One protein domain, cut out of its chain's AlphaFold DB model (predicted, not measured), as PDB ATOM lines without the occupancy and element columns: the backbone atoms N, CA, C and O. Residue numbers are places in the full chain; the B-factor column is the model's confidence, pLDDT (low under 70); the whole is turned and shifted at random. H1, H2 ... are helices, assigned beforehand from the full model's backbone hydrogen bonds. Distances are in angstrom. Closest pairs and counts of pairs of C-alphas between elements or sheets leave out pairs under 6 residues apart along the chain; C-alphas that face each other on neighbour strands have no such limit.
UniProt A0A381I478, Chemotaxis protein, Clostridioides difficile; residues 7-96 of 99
ATOM      1  N   LEU A   7      71.645 -57.246  27.002       86.19
ATOM      2  CA  LEU A   7      70.592 -57.985  26.310       86.19
ATOM      3  C   LEU A   7      70.356 -57.419  24.906       86.19
ATOM      4  O   LEU A   7      70.279 -58.193  23.955       86.19
ATOM      5  N   THR A   8      70.320 -56.089  24.755       85.88
ATOM      6  CA  THR A   8      70.244 -55.440  23.432       85.88
ATOM      7  C   THR A   8      71.422 -55.842  22.549       85.88
ATOM      8  O   THR A   8      71.241 -56.165  21.375       85.88
ATOM      9  N   PHE A   9      72.630 -55.877  23.117       85.00
ATOM     10  CA  PHE A   9      73.829 -56.263  22.376       85.00
ATOM     11  C   PHE A   9      73.790 -57.733  21.930       85.00
ATOM     12  O   PHE A   9      74.037 -58.036  20.763       85.00
ATOM     13  N   ILE A  10      73.411 -58.646  22.830       88.56
ATOM     14  CA  ILE A  10      73.277 -60.076  22.519       88.56
ATOM     15  C   ILE A  10      72.178 -60.306  21.474       88.56
ATOM     16  O   ILE A  10      72.398 -61.040  20.513       88.56
ATOM     17  N   GLY A  11      71.019 -59.656  21.609       89.56
ATOM     18  CA  GLY A  11      69.917 -59.775  20.651       89.56
ATOM     19  C   GLY A  11      70.296 -59.311  19.241       89.56
ATOM     20  O   GLY A  11      69.937 -59.959  18.254       89.56
ATOM     21  N   LEU A  12      71.086 -58.239  19.133       90.69
ATOM     22  CA  LEU A  12      71.603 -57.750  17.853       90.69
ATOM     23  C   LEU A  12      72.545 -58.769  17.198       90.69
ATOM     24  O   LEU A  12      72.425 -59.045  16.004       90.69
ATOM     25  N   ILE A  13      73.436 -59.389  17.976       91.38
ATOM     26  CA  ILE A  13      74.335 -60.434  17.468       91.38
ATOM     27  C   ILE A  13      73.537 -61.657  17.008       91.38
ATOM     28  O   ILE A  13      73.723 -62.124  15.886       91.38
ATOM     29  N   VAL A  14      72.626 -62.159  17.845       94.00
ATOM     30  CA  VAL A  14      71.832 -63.360  17.544       94.00
ATOM     31  C   VAL A  14      70.993 -63.156  16.283       94.00
ATOM     32  O   VAL A  14      71.043 -63.988  15.380       94.00
ATOM     33  N   SER A  15      70.274 -62.035  16.175       90.31
ATOM     34  CA  SER A  15      69.462 -61.733  14.987       90.31
ATOM     35  C   SER A  15      70.303 -61.644  13.712       90.31
ATOM     36  O   SER A  15      69.947 -62.257  12.706       90.31
ATOM     37  N   THR A  16      71.454 -60.970  13.766       90.12
ATOM     38  CA  THR A  16      72.371 -60.860  12.621       90.12
ATOM     39  C   THR A  16      72.878 -62.233  12.176       90.12
ATOM     40  O   THR A  16      72.848 -62.553  10.988       90.12
ATOM     41  N   VAL A  17      73.298 -63.084  13.118       90.12
ATOM     42  CA  VAL A  17      73.802 -64.432  12.813       90.12
ATOM     43  C   VAL A  17      72.707 -65.311  12.210       90.12
ATOM     44  O   VAL A  17      72.963 -65.991  11.218       90.12
ATOM     45  N   LEU A  18      71.483 -65.278  12.747       89.56
ATOM     46  CA  LEU A  18      70.368 -66.061  12.202       89.56
ATOM     47  C   LEU A  18      70.042 -65.662  10.757       89.56
ATOM     48  O   LEU A  18      69.844 -66.541   9.917       89.56
ATOM     49  N   VAL A  19      70.032 -64.359  10.452       87.62
ATOM     50  CA  VAL A  19      69.794 -63.857   9.089       87.62
ATOM     51  C   VAL A  19      70.900 -64.313   8.137       87.62
ATOM     52  O   VAL A  19      70.603 -64.821   7.057       87.62
ATOM     53  N   LEU A  20      72.168 -64.202   8.543       84.38
ATOM     54  CA  LEU A  20      73.307 -64.618   7.718       84.38
ATOM     55  C   LEU A  20      73.324 -66.131   7.462       84.38
ATOM     56  O   LEU A  20      73.569 -66.560   6.337       84.38
ATOM     57  N   VAL A  21      73.019 -66.946   8.477       84.94
ATOM     58  CA  VAL A  21      72.908 -68.407   8.331       84.94
ATOM     59  C   VAL A  21      71.726 -68.781   7.432       84.94
ATOM     60  O   VAL A  21      71.855 -69.675   6.597       84.94
ATOM     61  N   GLY A  22      70.590 -68.088   7.562       83.19
ATOM     62  CA  GLY A  22      69.431 -68.273   6.686       83.19
ATOM     63  C   GLY A  22      69.750 -67.958   5.223       83.19
ATOM     64  O   GLY A  22      69.463 -68.770   4.345       83.19
ATOM     65  N   ALA A  23      70.415 -66.829   4.968       80.31
ATOM     66  CA  ALA A  23      70.844 -66.425   3.630       80.31
ATOM     67  C   ALA A  23      71.836 -67.427   3.013       80.31
ATOM     68  O   ALA A  23      71.653 -67.862   1.875       80.31
ATOM     69  N   ALA A  24      72.828 -67.876   3.790       75.88
ATOM     70  CA  ALA A  24      73.853 -68.812   3.329       75.88
ATOM     71  C   ALA A  24      73.295 -70.191   2.933       75.88
ATOM     72  O   ALA A  24      73.826 -70.830   2.026       75.88
ATOM     73  N   LYS A  25      72.226 -70.661   3.590       73.44
ATOM     74  CA  LYS A  25      71.618 -71.977   3.321       73.44
ATOM     75  C   LYS A  25      70.638 -71.982   2.140       73.44
ATOM     76  O   LYS A  25      70.252 -73.062   1.701       73.44
ATOM     77  N   GLY A  26      70.225 -70.816   1.638       66.94
ATOM     78  CA  GLY A  26      69.183 -70.691   0.612       66.94
ATOM     79  C   GLY A  26      69.650 -70.801  -0.847       66.94
ATOM     80  O   GLY A  26      68.811 -70.958  -1.728       66.94
ATOM     81  N   SER A  27      70.953 -70.708  -1.148       62.12
ATOM     82  CA  SER A  27      71.460 -70.740  -2.535       62.12
ATOM     83  C   SER A  27      72.947 -71.120  -2.626       62.12
ATOM     84  O   SER A  27      73.733 -70.770  -1.748       62.12
ATOM     85  N   SER A  28      73.373 -71.761  -3.724       59.53
ATOM     86  CA  SER A  28      74.777 -72.144  -3.989       59.53
ATOM     87  C   SER A  28      75.746 -70.964  -4.203       59.53
ATOM     88  O   SER A  28      76.955 -71.172  -4.177       59.53
ATOM     89  N   SER A  29      75.255 -69.727  -4.370       60.81
ATOM     90  CA  SER A  29      76.059 -68.476  -4.366       60.81
ATOM     91  C   SER A  29      75.910 -67.662  -3.060       60.81
ATOM     92  O   SER A  29      76.215 -66.469  -3.012       60.81
ATOM     93  N   GLY A  30      75.451 -68.333  -1.995       62.50
ATOM     94  CA  GLY A  30      74.612 -67.888  -0.869       62.50
ATOM     95  C   GLY A  30      74.841 -66.575  -0.114       62.50
ATOM     96  O   GLY A  30      73.970 -66.208   0.662       62.50
ATOM     97  N   LEU A  31      75.923 -65.821  -0.317       65.25
ATOM     98  CA  LEU A  31      76.116 -64.525   0.364       65.25
ATOM     99  C   LEU A  31      76.475 -63.373  -0.581       65.25
ATOM    100  O   LEU A  31      76.212 -62.215  -0.265       65.25
ATOM    101  N   LYS A  32      77.023 -63.675  -1.765       69.75
ATOM    102  CA  LYS A  32      77.485 -62.651  -2.717       69.75
ATOM    103  C   LYS A  32      76.333 -61.878  -3.356       69.75
ATOM    104  O   LYS A  32      76.470 -60.690  -3.599       69.75
ATOM    105  N   ASN A  33      75.185 -62.525  -3.547       73.62
ATOM    106  CA  ASN A  33      74.003 -61.879  -4.124       73.62
ATOM    107  C   ASN A  33      73.317 -60.903  -3.155       73.62
ATOM    108  O   ASN A  33      72.568 -60.040  -3.594       73.62
ATOM    109  N   PHE A  34      73.556 -61.038  -1.847       75.44
ATOM    110  CA  PHE A  34      72.973 -60.157  -0.832       75.44
ATOM    111  C   PHE A  34      73.808 -58.891  -0.595       75.44
ATOM    112  O   PHE A  34      73.286 -57.905  -0.084       75.44
ATOM    113  N   PHE A  35      75.088 -58.905  -0.974       75.94
ATOM    114  CA  PHE A  35      76.006 -57.776  -0.843       75.94
ATOM    115  C   PHE A  35      76.334 -57.193  -2.220       75.94
ATOM    116  O   PHE A  35      77.439 -57.349  -2.737       75.94
ATOM    117  N   ASP A  36      75.358 -56.501  -2.808       85.75
ATOM    118  CA  ASP A  36      75.584 -55.645  -3.970       85.75
ATOM    119  C   ASP A  36      75.853 -54.200  -3.524       85.75
ATOM    120  O   ASP A  36      75.041 -53.571  -2.839       85.75
ATOM    121  N   VAL A  37      77.002 -53.668  -3.944       86.44
ATOM    122  CA  VAL A  37      77.447 -52.308  -3.612       86.44
ATOM    123  C   VAL A  37      76.439 -51.269  -4.104       86.44
ATOM    124  O   VAL A  37      76.170 -50.302  -3.393       86.44
ATOM    125  N   SER A  38      75.840 -51.482  -5.280       89.69
ATOM    126  CA  SER A  38      74.878 -50.539  -5.866       89.69
ATOM    127  C   SER A  38      73.602 -50.459  -5.027       89.69
ATOM    128  O   SER A  38      73.129 -49.373  -4.693       89.69
ATOM    129  N   SER A  39      73.084 -51.614  -4.610       88.75
ATOM    130  CA  SER A  39      71.904 -51.727  -3.750       88.75
ATOM    131  C   SER A  39      72.120 -51.082  -2.375       88.75
ATOM    132  O   SER A  39      71.246 -50.366  -1.877       88.75
ATOM    133  N   ILE A  40      73.299 -51.268  -1.770       89.25
ATOM    134  CA  ILE A  40      73.664 -50.622  -0.497       89.25
ATOM    135  C   ILE A  40      73.737 -49.102  -0.669       89.25
ATOM    136  O   ILE A  40      73.246 -48.361   0.181       89.25
ATOM    137  N   LEU A  41      74.299 -48.622  -1.780       91.94
ATOM    138  CA  LEU A  41      74.412 -47.192  -2.053       91.94
ATOM    139  C   LEU A  41      73.033 -46.527  -2.141       91.94
ATOM    140  O   LEU A  41      72.797 -45.521  -1.478       91.94
ATOM    141  N   ILE A  42      72.108 -47.110  -2.905       93.38
ATOM    142  CA  ILE A  42      70.767 -46.539  -3.104       93.38
ATOM    143  C   ILE A  42      69.970 -46.559  -1.797       93.38
ATOM    144  O   ILE A  42      69.321 -45.575  -1.452       93.38
ATOM    145  N   THR A  43      70.034 -47.652  -1.040       93.75
ATOM    146  CA  THR A  43      69.264 -47.789   0.205       93.75
ATOM    147  C   THR A  43      69.834 -46.945   1.343       93.75
ATOM    148  O   THR A  43      69.086 -46.221   2.001       93.75
ATOM    149  N   VAL A  44      71.151 -46.976   1.565       93.00
ATOM    150  CA  VAL A  44      71.795 -46.258   2.672       93.00
ATOM    151  C   VAL A  44      71.941 -44.774   2.356       93.00
ATOM    152  O   VAL A  44      71.478 -43.952   3.142       93.00
ATOM    153  N   LEU A  45      72.530 -44.396   1.215       91.50
ATOM    154  CA  LEU A  45      72.671 -42.972   0.888       91.50
ATOM    155  C   LEU A  45      71.344 -42.340   0.483       91.50
ATOM    156  O   LEU A  45      71.132 -41.171   0.788       91.50
ATOM    157  N   GLY A  46      70.437 -43.086  -0.154       93.19
ATOM    158  CA  GLY A  46      69.103 -42.575  -0.474       93.19
ATOM    159  C   GLY A  46      68.297 -42.263   0.785       93.19
ATOM    160  O   GLY A  46      67.766 -41.160   0.914       93.19
ATOM    161  N   SER A  47      68.268 -43.182   1.758       93.94
ATOM    162  CA  SER A  47      67.610 -42.916   3.045       93.94
ATOM    163  C   SER A  47      68.312 -41.804   3.828       93.94
ATOM    164  O   SER A  47      67.640 -40.925   4.361       93.94
ATOM    165  N   PHE A  48      69.648 -41.764   3.839       91.75
ATOM    166  CA  PHE A  48      70.397 -40.688   4.489       91.75
ATOM    167  C   PHE A  48      70.137 -39.315   3.846       91.75
ATOM    168  O   PHE A  48      69.935 -38.330   4.554       91.75
ATOM    169  N   GLY A  49      70.058 -39.246   2.515       92.62
ATOM    170  CA  GLY A  49      69.686 -38.035   1.784       92.62
ATOM    171  C   GLY A  49      68.264 -37.577   2.109       92.62
ATOM    172  O   GLY A  49      68.045 -36.396   2.367       92.62
ATOM    173  N   ALA A  50      67.309 -38.509   2.194       93.25
ATOM    174  CA  ALA A  50      65.944 -38.199   2.618       93.25
ATOM    175  C   ALA A  50      65.890 -37.646   4.055       93.25
ATOM    176  O   ALA A  50      65.148 -36.698   4.326       93.25
ATOM    177  N   LEU A  51      66.715 -38.180   4.965       91.94
ATOM    178  CA  LEU A  51      66.843 -37.654   6.326       91.94
ATOM    179  C   LEU A  51      67.392 -36.222   6.338       91.94
ATOM    180  O   LEU A  51      66.863 -35.393   7.072       91.94
ATOM    181  N   MET A  52      68.394 -35.906   5.511       88.69
ATOM    182  CA  MET A  52      68.951 -34.546   5.419       88.69
ATOM    183  C   MET A  52      67.966 -33.516   4.853       88.69
ATOM    184  O   MET A  52      68.074 -32.340   5.184       88.69
ATOM    185  N   ILE A  53      67.017 -33.936   4.012       92.56
ATOM    186  CA  ILE A  53      65.945 -33.059   3.510       92.56
ATOM    187  C   ILE A  53      64.885 -32.821   4.594       92.56
ATOM    188  O   ILE A  53      64.329 -31.731   4.691       92.56
ATOM    189  N   THR A  54      64.585 -33.851   5.389       93.44
ATOM    190  CA  THR A  54      63.446 -33.847   6.318       93.44
ATOM    191  C   THR A  54      63.782 -33.220   7.670       93.44
ATOM    192  O   THR A  54      62.926 -32.578   8.275       93.44
ATOM    193  N   PHE A  55      65.006 -33.413   8.165       91.00
ATOM    194  CA  PHE A  55      65.395 -33.062   9.530       91.00
ATOM    195  C   PHE A  55      66.453 -31.966   9.571       91.00
ATOM    196  O   PHE A  55      67.283 -31.832   8.672       91.00
ATOM    197  N   THR A  56      66.455 -31.196  10.659       91.12
ATOM    198  CA  THR A  56      67.467 -30.160  10.862       91.12
ATOM    199  C   THR A  56      68.821 -30.772  11.221       91.12
ATOM    200  O   THR A  56      68.927 -31.913  11.685       91.12
ATOM    201  N   ILE A  57      69.895 -29.992  11.055       86.88
ATOM    202  CA  ILE A  57      71.248 -30.442  11.405       86.88
ATOM    203  C   ILE A  57      71.370 -30.787  12.900       86.88
ATOM    204  O   ILE A  57      72.201 -31.613  13.276       86.88
ATOM    205  N   ASP A  58      70.567 -30.152  13.756       88.88
ATOM    206  CA  ASP A  58      70.594 -30.372  15.200       88.88
ATOM    207  C   ASP A  58      69.874 -31.666  15.587       88.88
ATOM    208  O   ASP A  58      70.380 -32.412  16.427       88.88
ATOM    209  N   ASP A  59      68.795 -32.015  14.882       87.75
ATOM    210  CA  ASP A  59      68.118 -33.306  15.044       87.75
ATOM    211  C   ASP A  59      69.024 -34.473  14.633       87.75
ATOM    212  O   ASP A  59      69.111 -35.491  15.323       87.75
ATOM    213  N   ILE A  60      69.785 -34.315  13.546       87.38
ATOM    214  CA  ILE A  60      70.715 -35.354  13.079       87.38
ATOM    215  C   ILE A  60      71.812 -35.624  14.120       87.38
ATOM    216  O   ILE A  60      72.202 -36.774  14.341       87.38
ATOM    217  N   LYS A  61      72.291 -34.592  14.828       86.31
ATOM    218  CA  LYS A  61      73.278 -34.766  15.910       86.31
ATOM    219  C   LYS A  61      72.710 -35.567  17.087       86.31
ATOM    220  O   LYS A  61      73.469 -36.287  17.744       86.31
ATOM    221  N   LEU A  62      71.401 -35.491  17.344       88.62
ATOM    222  CA  LEU A  62      70.748 -36.252  18.417       88.62
ATOM    223  C   LEU A  62      70.759 -37.760  18.156       88.62
ATOM    224  O   LEU A  62      70.852 -38.523  19.117       88.62
ATOM    225  N   ILE A  63      70.759 -38.198  16.891       87.12
ATOM    226  CA  ILE A  63      70.792 -39.624  16.514       87.12
ATOM    227  C   ILE A  63      71.976 -40.337  17.176       87.12
ATOM    228  O   ILE A  63      71.824 -41.424  17.732       87.12
ATOM    229  N   LYS A  64      73.157 -39.703  17.191       82.50
ATOM    230  CA  LYS A  64      74.354 -40.270  17.831       82.50
ATOM    231  C   LYS A  64      74.140 -40.495  19.327       82.50
ATOM    232  O   LYS A  64      74.513 -41.544  19.853       82.50
ATOM    233  N   ASN A  65      73.547 -39.521  20.011       85.19
ATOM    234  CA  ASN A  65      73.270 -39.620  21.442       85.19
ATOM    235  C   ASN A  65      72.212 -40.697  21.708       85.19
ATOM    236  O   ASN A  65      72.427 -41.558  22.559       85.19
ATOM    237  N   ALA A  66      71.124 -40.706  20.936       85.62
ATOM    238  CA  ALA A  66      70.054 -41.695  21.037       85.62
ATOM    239  C   ALA A  66      70.571 -43.129  20.845       85.62
ATOM    240  O   ALA A  66      70.290 -43.999  21.670       85.62
ATOM    241  N   LEU A  67      71.415 -43.359  19.833       84.69
ATOM    242  CA  LEU A  67      72.040 -44.660  19.597       84.69
ATOM    243  C   LEU A  67      72.879 -45.101  20.804       84.69
ATOM    244  O   LEU A  67      72.781 -46.239  21.250       84.69
ATOM    245  N   GLN A  68      73.656 -44.191  21.399       81.44
ATOM    246  CA  GLN A  68      74.436 -44.497  22.601       81.44
ATOM    247  C   GLN A  68      73.576 -44.778  23.836       81.44
ATOM    248  O   GLN A  68      74.010 -45.534  24.708       81.44
ATOM    249  N   TYR A  69      72.407 -44.149  23.956       83.06
ATOM    250  CA  TYR A  69      71.472 -44.430  25.043       83.06
ATOM    251  C   TYR A  69      70.792 -45.784  24.867       83.06
ATOM    252  O   TYR A  69      70.605 -46.474  25.862       83.06
ATOM    253  N   SER A  70      70.520 -46.212  23.632       82.31
ATOM    254  CA  SER A  70      69.907 -47.519  23.363       82.31
ATOM    255  C   SER A  70      70.737 -48.708  23.861       82.31
ATOM    256  O   SER A  70      70.171 -49.759  24.131       82.31
ATOM    257  N   PHE A  71      72.059 -48.563  23.998       79.50
ATOM    258  CA  PHE A  71      72.947 -49.604  24.541       79.50
ATOM    259  C   PHE A  71      73.291 -49.404  26.028       79.50
ATOM    260  O   PHE A  71      74.101 -50.142  26.599       79.50
ATOM    261  N   LYS A  72      72.717 -48.388  26.682       78.75
ATOM    262  CA  LYS A  72      72.937 -48.095  28.101       78.75
ATOM    263  C   LYS A  72      71.661 -48.366  28.879       78.75
ATOM    264  O   LYS A  72      70.627 -47.765  28.622       78.75
ATOM    265  N   THR A  73      71.760 -49.172  29.928       69.69
ATOM    266  CA  THR A  73      70.666 -49.311  30.883       69.69
ATOM    267  C   THR A  73      70.631 -48.073  31.774       69.69
ATOM    268  O   THR A  73      71.534 -47.840  32.586       69.69
ATOM    269  N   MET A  74      69.574 -47.269  31.654       64.88
ATOM    270  CA  MET A  74      69.295 -46.189  32.598       64.88
ATOM    271  C   MET A  74      68.721 -46.804  33.878       64.88
ATOM    272  O   MET A  74      67.512 -46.931  34.050       64.88
ATOM    273  N   SER A  75      69.597 -47.271  34.769       62.53
ATOM    274  CA  SER A  75      69.177 -47.854  36.041       62.53
ATOM    275  C   SER A  75      68.824 -46.747  37.033       62.53
ATOM    276  O   SER A  75      69.608 -46.448  37.932       62.53
ATOM    277  N   VAL A  76      67.655 -46.130  36.876       65.19
ATOM    278  CA  VAL A  76      67.049 -45.415  37.998       65.19
ATOM    279  C   VAL A  76      66.316 -46.457  38.834       65.19
ATOM    280  O   VAL A  76      65.369 -47.094  38.368       65.19
ATOM    281  N   SER A  77      66.802 -46.705  40.049       73.88
ATOM    282  CA  SER A  77      66.116 -47.610  40.966       73.88
ATOM    283  C   SER A  77      64.748 -47.012  41.292       73.88
ATOM    284  O   SER A  77      64.657 -45.889  41.780       73.88
ATOM    285  N   LYS A  78      63.665 -47.756  41.033       78.12
ATOM    286  CA  LYS A  78      62.300 -47.313  41.373       78.12
ATOM    287  C   LYS A  78      62.163 -46.990  42.865       78.12
ATOM    288  O   LYS A  78      61.397 -46.106  43.227       78.12
ATOM    289  N   LEU A  79      62.917 -47.697  43.713       82.56
ATOM    290  CA  LEU A  79      62.957 -47.452  45.155       82.56
ATOM    291  C   LEU A  79      63.660 -46.136  45.489       82.56
ATOM    292  O   LEU A  79      63.174 -45.392  46.330       82.56
ATOM    293  N   ASP A  80      64.745 -45.826  44.782       84.06
ATOM    294  CA  ASP A  80      65.476 -44.565  44.944       84.06
ATOM    295  C   ASP A  80      64.618 -43.374  44.483       84.06
ATOM    296  O   ASP A  80      64.505 -42.370  45.179       84.06
ATOM    297  N   LEU A  81      63.870 -43.529  43.382       87.19
ATOM    298  CA  LEU A  81      62.860 -42.542  42.980       87.19
ATOM    299  C   LEU A  81      61.780 -42.356  44.042       87.19
ATOM    300  O   LEU A  81      61.429 -41.224  44.356       87.19
ATOM    301  N   LEU A  82      61.243 -43.443  44.601       89.31
ATOM    302  CA  LEU A  82      60.225 -43.364  45.650       89.31
ATOM    303  C   LEU A  82      60.751 -42.603  46.876       89.31
ATOM    304  O   LEU A  82      60.042 -41.773  47.450       89.31
ATOM    305  N   GLU A  83      61.993 -42.868  47.271       91.19
ATOM    306  CA  GLU A  83      62.641 -42.199  48.394       91.19
ATOM    307  C   GLU A  83      62.906 -40.716  48.103       91.19
ATOM    308  O   GLU A  83      62.605 -39.863  48.947       91.19
ATOM    309  N   GLN A  84      63.347 -40.382  46.887       90.12
ATOM    310  CA  GLN A  84      63.471 -38.998  46.426       90.12
ATOM    311  C   GLN A  84      62.120 -38.277  46.442       90.12
ATOM    312  O   GLN A  84      62.010 -37.214  47.048       90.12
ATOM    313  N   PHE A  85      61.065 -38.868  45.876       91.88
ATOM    314  CA  PHE A  85      59.716 -38.291  45.892       91.88
ATOM    315  C   PHE A  85      59.199 -38.069  47.314       91.88
ATOM    316  O   PHE A  85      58.622 -37.019  47.611       91.88
ATOM    317  N   LYS A  86      59.433 -39.019  48.226       92.94
ATOM    318  CA  LYS A  86      59.059 -38.886  49.639       92.94
ATOM    319  C   LYS A  86      59.827 -37.755  50.319       92.94
ATOM    320  O   LYS A  86      59.249 -37.024  51.124       92.94
ATOM    321  N   THR A  87      61.107 -37.601  49.996       91.75
ATOM    322  CA  THR A  87      61.970 -36.548  50.542       91.75
ATOM    323  C   THR A  87      61.554 -35.174  50.029       91.75
ATOM    324  O   THR A  87      61.325 -34.284  50.845       91.75
ATOM    325  N   LEU A  88      61.332 -35.023  48.718       91.56
ATOM    326  CA  LEU A  88      60.790 -33.795  48.131       91.56
ATOM    327  C   LEU A  88      59.422 -33.440  48.725       91.56
ATOM    328  O   LEU A  88      59.207 -32.300  49.118       91.56
ATOM    329  N   SER A  89      58.521 -34.414  48.882       91.75
ATOM    330  CA  SER A  89      57.191 -34.178  49.469       91.75
ATOM    331  C   SER A  89      57.271 -33.714  50.926       91.75
ATOM    332  O   SER A  89      56.526 -32.830  51.351       91.75
ATOM    333  N   LYS A  90      58.187 -34.293  51.715       92.12
ATOM    334  CA  LYS A  90      58.435 -33.857  53.097       92.12
ATOM    335  C   LYS A  90      59.041 -32.455  53.153       92.12
ATOM    336  O   LYS A  90      58.645 -31.688  54.029       92.12
ATOM    337  N   LYS A  91      59.966 -32.135  52.243       89.44
ATOM    338  CA  LYS A  91      60.595 -30.814  52.144       89.44
ATOM    339  C   LYS A  91      59.564 -29.749  51.772       89.44
ATOM    340  O   LYS A  91      59.379 -28.816  52.539       89.44
ATOM    341  N   ALA A  92      58.769 -29.989  50.729       91.69
ATOM    342  CA  ALA A  92      57.680 -29.103  50.316       91.69
ATOM    343  C   ALA A  92      56.639 -28.873  51.426       91.69
ATOM    344  O   ALA A  92      56.103 -27.777  51.568       91.69
ATOM    345  N   ARG A  93      56.366 -29.892  52.259       90.56
ATOM    346  CA  ARG A  93      55.464 -29.756  53.414       90.56
ATOM    347  C   ARG A  93      56.059 -28.915  54.549       90.56
ATOM    348  O   ARG A  93      55.301 -28.233  55.232       90.56
ATOM    349  N   LYS A  94      57.365 -29.021  54.813       89.25
ATOM    350  CA  LYS A  94      58.025 -28.327  55.931       89.25
ATOM    351  C   LYS A  94      58.486 -26.914  55.581       89.25
ATOM    352  O   LYS A  94      58.376 -26.034  56.422       89.25
ATOM    353  N   GLU A  95      59.014 -26.731  54.380       88.00
ATOM    354  CA  GLU A  95      59.684 -25.502  53.938       88.00
ATOM    355  C   GLU A  95      58.836 -24.714  52.919       88.00
ATOM    356  O   GLU A  95      59.115 -23.552  52.646       88.00
ATOM    357  N   GLY A  96      57.742 -25.305  52.423       81.56
ATOM    358  CA  GLY A  96      56.863 -24.715  51.413       81.56
ATOM    359  C   GLY A  96      57.185 -25.197  49.995       81.56
ATOM    360  O   GLY A  96      58.253 -25.735  49.724       81.56
TER     361      GLY A  96
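AT A GLANCE: This is residues 7 to 96 of the 99 residues of the protein "Chemotaxis protein" of Clostridioides difficile (UniProt A0A381I478). What is the shape? H1, H2 and H3 make three sides of an open, hollow frame, with the link from H1 to H2 along a fourth side, and H4 is an arm that sticks out from it with residues 74 to 96. The helices meet only near their ends, if at all. What is it made of? The printed part has 90 residues with four named helices, in the order H1, H2, H3, H4, and no named strand: all helix. How large is it? It is extended, with a radius of gyration of the C-alphas of 23.3 A and spans of 75 by 35 by 12 A, the arm adding to the longest.

HOW THE PARTS SIT: What is near H1, residues 7 to 25? H3, residues 57 to 70, is close but not clearly touching, about perpendicular at 86 degrees; the closest C-alphas, of Thr 8 and Ser 70, are 7.9 A apart. How does H2, residues 37 to 54, stand to H3? They are close but not clearly touching, at a steep tilt of 64 degrees, opposite ways; the closest C-alphas, of Met 52 and Ile 60, are 7.9 A apart. What stays apart? H4, residues 78 to 95, is apart from H1, H2 and H3, and H1 is apart from H2. Are the helix backbones in order? Every O i to N i+4 pair is within hydrogen-bond range in H1, H2 and H4, and 7 of 10 are in H3.

IN THESE COORDINATES: Where does H1 run? It begins at C-alpha 7, (70.592, -57.985, 26.310), and is 26.9 A long. How long are the others? H2 measures 25.2 A, H3 20.9 A and H4 25.3 A, from first to last C-alpha. Where does H4 end? C-alpha 95 is at (59.684, -25.502, 53.938).

THE WHOLE: How far does it reach? The two C-alphas farthest apart, of Ser 28 and Lys 94, are 76.1 A apart. Are there cuts or long links? The printed part has no cut; H1 to H2 is a long link of 11 residues, H2 to H3 a tight one and H3 to H4 a short one. Where is confidence low? Residues 26 to 32 and 73 to 76 are under 70; the mean pLDDT of the printed part is 84.5.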